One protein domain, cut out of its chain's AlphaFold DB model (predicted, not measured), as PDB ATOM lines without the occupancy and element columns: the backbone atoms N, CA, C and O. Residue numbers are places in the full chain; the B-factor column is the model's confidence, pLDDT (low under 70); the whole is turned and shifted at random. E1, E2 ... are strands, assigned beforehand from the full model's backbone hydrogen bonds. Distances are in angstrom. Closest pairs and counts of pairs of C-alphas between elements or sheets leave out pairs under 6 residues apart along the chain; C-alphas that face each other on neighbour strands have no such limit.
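What this domain is: This is residues 2 to 49 of the 534 residues of the protein "Fibronectin type III domain protein" of uncultured archaeon (UniProt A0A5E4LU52). The domain has little regular structure: one long, narrow hairpin of two short strands, E1 and E2, with a long loop between them, and an unnamed stretch, residues 2 to 21, that runs lengthwise before the chain folds back into E1. The printed part has 48 residues, with no named helix and two named strands, E1 then E2, in one antiparallel sheet of order E1 - E2. The class is all strand, with 8 residues in named elements. The whole is loose, with a radius of gyration of the C-alphas of 12.9 A, and spans 41 by 20 by 15 A, only just a rod.

Where its parts are: E1, residues 22 to 25, begins at C-alpha 22 (22.079, 4.259, -14.727) and is 10.1 A long. E2, residues 42 to 45, is 10.4 A long and ends at C-alpha 45 (23.221, 5.965, -11.249).

How they stand to each other: E1 and E2 form an antiparallel hairpin, their directions at 158 degrees. The C-alphas of Thr 22 and Thr 45, which face each other, are 4.0 A apart. N 23 and O 44, at 2.8 A, and N 42 and O 25, at 2.9 A, are within hydrogen-bond range.

The domain as a whole: The C-alphas farthest apart, of Val 33 and Leu 49, are 41.8 A apart. The printed part has no cut. The link from E1 to E2, 16 residues, is long. Residues 2 to 8 and 48 to 49 have pLDDT under 70.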
ATOM      1  N   VAL A   2      11.433  13.286 -22.501       57.47
ATOM      2  CA  VAL A   2      11.760  14.682 -22.843       57.47
ATOM      3  C   VAL A   2      10.915  15.563 -21.938       57.47
ATOM      4  O   VAL A   2       9.691  15.500 -21.997       57.47
ATOM      5  N   ALA A   3      11.568  16.330 -21.073       59.88
ATOM      6  CA  ALA A   3      10.911  17.302 -20.217       59.88
ATOM      7  C   ALA A   3      11.276  18.699 -20.709       59.88
ATOM      8  O   ALA A   3      12.450  18.991 -20.924       59.88
ATOM      9  N   ASN A   4      10.266  19.539 -20.914       65.38
ATOM     10  CA  ASN A   4      10.462  20.925 -21.302       65.38
ATOM     11  C   ASN A   4      10.298  21.799 -20.057       65.38
ATOM     12  O   ASN A   4       9.247  21.771 -19.414       65.38
ATOM     13  N   THR A   5      11.342  22.526 -19.674       58.44
ATOM     14  CA  THR A   5      11.277  23.468 -18.557       58.44
ATOM     15  C   THR A   5      10.569  24.736 -19.022       58.44
ATOM     16  O   THR A   5      10.991  25.363 -19.992       58.44
ATOM     17  N   ALA A   6       9.496  25.142 -18.342       58.88
ATOM     18  CA  ALA A   6       8.956  26.483 -18.536       58.88
ATOM     19  C   ALA A   6       9.924  27.512 -17.927       58.88
ATOM     20  O   ALA A   6      10.406  27.319 -16.810       58.88
ATOM     21  N   ASN A   7      10.146  28.615 -18.646       61.19
ATOM     22  CA  ASN A   7      11.059  29.716 -18.312       61.19
ATOM     23  C   ASN A   7      12.554  29.359 -18.418       61.19
ATOM     24  O   ASN A   7      12.936  28.195 -18.454       61.19
ATOM     25  N   THR A   8      13.402  30.390 -18.491       66.19
ATOM     26  CA  THR A   8      14.871  30.364 -18.677       66.19
ATOM     27  C   THR A   8      15.654  29.716 -17.519       66.19
ATOM     28  O   THR A   8      16.783  30.105 -17.226       66.19
ATOM     29  N   ILE A   9      15.044  28.774 -16.804       72.69
ATOM     30  CA  ILE A   9      15.602  28.081 -15.648       72.69
ATOM     31  C   ILE A   9      16.593  27.030 -16.155       72.69
ATOM     32  O   ILE A   9      16.262  26.195 -16.991       72.69
ATOM     33  N   THR A  10      17.816  27.059 -15.634       80.75
ATOM     34  CA  THR A  10      18.927  26.186 -16.053       80.75
ATOM     35  C   THR A  10      19.037  24.903 -15.220       80.75
ATOM     36  O   THR A  10      20.071  24.239 -15.223       80.75
ATOM     37  N   THR A  11      17.974  24.537 -14.500       78.88
ATOM     38  CA  THR A  11      17.929  23.384 -13.590       78.88
ATOM     39  C   THR A  11      16.643  22.585 -13.781       78.88
ATOM     40  O   THR A  11      15.562  23.169 -13.849       78.88
ATOM     41  N   TYR A  12      16.743  21.254 -13.791       81.44
ATOM     42  CA  TYR A  12      15.599  20.344 -13.867       81.44
ATOM     43  C   TYR A  12      15.763  19.191 -12.869       81.44
ATOM     44  O   TYR A  12      16.805  18.539 -12.840       81.44
ATOM     45  N   ALA A  13      14.728  18.933 -12.068       82.56
ATOM     46  CA  ALA A  13      14.687  17.804 -11.145       82.56
ATOM     47  C   ALA A  13      13.950  16.625 -11.800       82.56
ATOM     48  O   ALA A  13      12.728  16.656 -11.950       82.56
ATOM     49  N   ALA A  14      14.693  15.592 -12.200       81.62
ATOM     50  CA  ALA A  14      14.114  14.358 -12.724       81.62
ATOM     51  C   ALA A  14      13.501  13.524 -11.584       81.62
ATOM     52  O   ALA A  14      14.137  13.306 -10.556       81.62
ATOM     53  N   SER A  15      12.273  13.045 -11.772       83.94
ATOM     54  CA  SER A  15      11.525  12.236 -10.800       83.94
ATOM     55  C   SER A  15      11.081  10.900 -11.408       83.94
ATOM     56  O   SER A  15      11.178  10.702 -12.619       83.94
ATOM     57  N   ASN A  16      10.600   9.976 -10.564       83.50
ATOM     58  CA  ASN A  16      10.131   8.634 -10.954       83.50
ATOM     59  C   ASN A  16      11.194   7.768 -11.658       83.50
ATOM     60  O   ASN A  16      10.884   6.995 -12.562       83.50
ATOM     61  N   LEU A  17      12.457   7.913 -11.254       84.06
ATOM     62  CA  LEU A  17      13.554   7.093 -11.755       84.06
ATOM     63  C   LEU A  17      13.587   5.742 -11.031       84.06
ATOM     64  O   LEU A  17      13.334   5.666  -9.829       84.06
ATOM     65  N   THR A  18      13.929   4.681 -11.755       84.44
ATOM     66  CA  THR A  18      14.120   3.344 -11.192       84.44
ATOM     67  C   THR A  18      15.382   3.344 -10.318       84.44
ATOM     68  O   THR A  18      16.408   3.859 -10.766       84.44
ATOM     69  N   PRO A  19      15.345   2.810  -9.085       80.44
ATOM     70  CA  PRO A  19      16.526   2.644  -8.230       80.44
ATOM     71  C   PRO A  19      17.605   1.772  -8.880       80.44
ATOM     72  O   PRO A  19      17.299   0.948  -9.746       80.44
ATOM     73  N   SER A  20      18.865   1.945  -8.472       79.69
ATOM     74  CA  SER A  20      20.024   1.196  -8.998       79.69
ATOM     75  C   SER A  20      20.139   1.191 -10.530       79.69
ATOM     76  O   SER A  20      20.676   0.255 -11.118       79.69
ATOM     77  N   THR A  21      19.610   2.218 -11.194       85.06
ATOM     78  CA  THR A  21      19.557   2.301 -12.656       85.06
ATOM     79  C   THR A  21      20.390   3.479 -13.125       85.06
ATOM     80  O   THR A  21      20.274   4.596 -12.616       85.06
ATOM     81  N   THR A  22      21.256   3.226 -14.103       91.31
ATOM     82  CA  THR A  22      22.079   4.259 -14.727       91.31
ATOM     83  C   THR A  22      21.269   5.007 -15.778       91.31
ATOM     84  O   THR A  22      20.737   4.409 -16.711       91.31
ATOM     85  N   TYR A  23      21.203   6.327 -15.633       89.81
ATOM     86  CA  TYR A  23      20.580   7.234 -16.584       89.81
ATOM     87  C   TYR A  23      21.621   8.181 -17.172       89.81
ATOM     88  O   TYR A  23      22.468   8.720 -16.456       89.81
ATOM     89  N   THR A  24      21.509   8.422 -18.474       93.25
ATOM     90  CA  THR A  24      22.324   9.392 -19.207       93.25
ATOM     91  C   THR A  24      21.435  10.536 -19.685       93.25
ATOM     92  O   THR A  24      20.393  10.314 -20.305       93.25
ATOM     93  N   TYR A  25      21.840  11.766 -19.380       90.94
ATOM     94  CA  TYR A  25      21.108  12.994 -19.668       90.94
ATOM     95  C   TYR A  25      21.906  13.898 -20.605       90.94
ATOM     96  O   TYR A  25      23.126  13.999 -20.502       90.94
ATOM     97  N   ARG A  26      21.191  14.604 -21.483       92.88
ATOM     98  CA  ARG A  26      21.708  15.698 -22.315       92.88
ATOM     99  C   ARG A  26      20.670  16.815 -22.369       92.88
ATOM    100  O   ARG A  26      19.473  16.533 -22.280       92.88
ATOM    101  N   VAL A  27      21.112  18.056 -22.536       90.19
ATOM    102  CA  VAL A  27      20.241  19.238 -22.582       90.19
ATOM    103  C   VAL A  27      20.406  19.934 -23.930       90.19
ATOM    104  O   VAL A  27      21.525  20.212 -24.343       90.19
ATOM    105  N   SER A  28      19.300  20.236 -24.605       87.94
ATOM    106  CA  SER A  28      19.276  21.090 -25.801       87.94
ATOM    107  C   SER A  28      18.506  22.365 -25.475       87.94
ATOM    108  O   SER A  28      17.424  22.294 -24.891       87.94
ATOM    109  N   ALA A  29      19.036  23.524 -25.863       85.12
ATOM    110  CA  ALA A  29      18.298  24.776 -25.767       85.12
ATOM    111  C   ALA A  29      17.231  24.816 -26.867       85.12
ATOM    112  O   ALA A  29      17.489  24.393 -27.989       85.12
ATOM    113  N   ILE A  30      16.043  25.335 -26.577       82.38
ATOM    114  CA  ILE A  30      14.981  25.494 -27.575       82.38
ATOM    115  C   ILE A  30      14.628  26.974 -27.730       82.38
ATOM    116  O   ILE A  30      14.527  27.703 -26.746       82.38
ATOM    117  N   ASN A  31      14.440  27.420 -28.970       77.38
ATOM    118  CA  ASN A  31      13.821  28.707 -29.288       77.38
ATOM    119  C   ASN A  31      12.546  28.477 -30.121       77.38
ATOM    120  O   ASN A  31      12.118  27.338 -30.310       77.38
ATOM    121  N   SER A  32      11.923  29.547 -30.620       77.25
ATOM    122  CA  SER A  32      10.679  29.479 -31.401       77.25
ATOM    123  C   SER A  32      10.804  28.800 -32.773       77.25
ATOM    124  O   SER A  32       9.802  28.702 -33.477       77.25
ATOM    125  N   VAL A  33      11.999  28.355 -33.171       74.50
ATOM    126  CA  VAL A  33      12.269  27.826 -34.513       74.50
ATOM    127  C   VAL A  33      12.792  26.393 -34.444       74.50
ATOM    128  O   VAL A  33      12.165  25.499 -35.007       74.50
ATOM    129  N   THR A  34      13.898  26.142 -33.736       79.50
ATOM    130  CA  THR A  34      14.518  24.807 -33.653       79.50
ATOM    131  C   THR A  34      15.315  24.608 -32.357       79.50
ATOM    132  O   THR A  34      15.937  25.560 -31.877       79.50
ATOM    133  N   PRO A  35      15.366  23.380 -31.802       83.94
ATOM    134  CA  PRO A  35      16.330  23.020 -30.764       83.94
ATOM    135  C   PRO A  35      17.783  23.184 -31.233       83.94
ATOM    136  O   PRO A  35      18.083  22.975 -32.407       83.94
ATOM    137  N   SER A  36      18.682  23.524 -30.313       88.75
ATOM    138  CA  SER A  36      20.129  23.496 -30.525       88.75
ATOM    139  C   SER A  36      20.661  22.065 -30.570       88.75
ATOM    140  O   SER A  36      19.997  21.119 -30.123       88.75
ATOM    141  N   ASP A  37      21.922  21.930 -30.979       90.62
ATOM    142  CA  ASP A  37      22.695  20.724 -30.697       90.62
ATOM    143  C   ASP A  37      22.681  20.419 -29.185       90.62
ATOM    144  O   ASP A  37      22.632  21.349 -28.363       90.62
ATOM    145  N   PRO A  38      22.645  19.133 -28.795       90.62
ATOM    146  CA  PRO A  38      22.654  18.738 -27.396       90.62
ATOM    147  C   PRO A  38      23.996  19.048 -26.725       90.62
ATOM    148  O   PRO A  38      25.052  19.018 -27.354       90.62
ATOM    149  N   SER A  39      23.949  19.288 -25.416       92.88
ATOM    150  CA  SER A  39      25.125  19.352 -24.552       92.88
ATOM    151  C   SER A  39      25.907  18.034 -24.552       92.88
ATOM    152  O   SER A  39      25.440  17.003 -25.042       92.88
ATOM    153  N   ASN A  40      27.066  18.035 -23.889       91.69
ATOM    154  CA  ASN A  40      27.700  16.789 -23.468       91.69
ATOM    155  C   ASN A  40      26.747  15.947 -22.601       91.69
ATOM    156  O   ASN A  40      25.813  16.466 -21.978       91.69
ATOM    157  N   GLU A  41      27.016  14.647 -22.549       94.38
ATOM    158  CA  GLU A  41      26.264  13.709 -21.727       94.38
ATOM    159  C   GLU A  41      26.694  13.791 -20.257       94.38
ATOM    160  O   GLU A  41      27.878  13.935 -19.940       94.38
ATOM    161  N   ALA A  42      25.718  13.680 -19.360       90.38
ATOM    162  CA  ALA A  42      25.913  13.510 -17.929       90.38
ATOM    163  C   ALA A  42      25.275  12.186 -17.505       90.38
ATOM    164  O   ALA A  42      24.082  11.973 -17.719       90.38
ATOM    165  N   THR A  43      26.065  11.299 -16.906       92.06
ATOM    166  CA  THR A  43      25.607   9.973 -16.482       92.06
ATOM    167  C   THR A  43      25.564   9.900 -14.965       92.06
ATOM    168  O   THR A  43      26.516  10.292 -14.294       92.06
ATOM    169  N   VAL A  44      24.460   9.397 -14.422       89.38
ATOM    170  CA  VAL A  44      24.271   9.192 -12.987       89.38
ATOM    171  C   VAL A  44      23.531   7.883 -12.751       89.38
ATOM    172  O   VAL A  44      22.596   7.543 -13.473       89.38
ATOM    173  N   THR A  45      23.946   7.144 -11.728       86.00
ATOM    174  CA  THR A  45      23.221   5.965 -11.249       86.00
ATOM    175  C   THR A  45      22.393   6.375 -10.046       86.00
ATOM    176  O   THR A  45      22.917   6.971  -9.105       86.00
ATOM    177  N   THR A  46      21.093   6.094 -10.086       79.81
ATOM    178  CA  THR A  46      20.217   6.309  -8.933       79.81
ATOM    179  C   THR A  46      20.657   5.425  -7.772       79.81
ATOM    180  O   THR A  46      21.053   4.274  -7.967       79.81
ATOM    181  N   SER A  47      20.586   5.954  -6.549       73.56
ATOM    182  CA  SER A  47      20.873   5.168  -5.349       73.56
ATOM    183  C   SER A  47      19.982   3.925  -5.283       73.56
ATOM    184  O   SER A  47      18.831   3.946  -5.733       73.56
ATOM    185  N   ALA A  48      20.511   2.848  -4.704       66.50
ATOM    186  CA  ALA A  48      19.699   1.695  -4.339       66.50
ATOM    187  C   ALA A  48      18.592   2.114  -3.359       66.50
ATOM    188  O   ALA A  48      18.747   3.083  -2.607       66.50
ATOM    189  N   LEU A  49      17.474   1.383  -3.369       65.06
ATOM    190  CA  LEU A  49      16.463   1.516  -2.321       65.06
ATOM    191  C   LEU A  49      17.110   1.246  -0.960       65.06
ATOM    192  O   LEU A  49      17.990   0.393  -0.842       65.06
TER     193      LEU A  49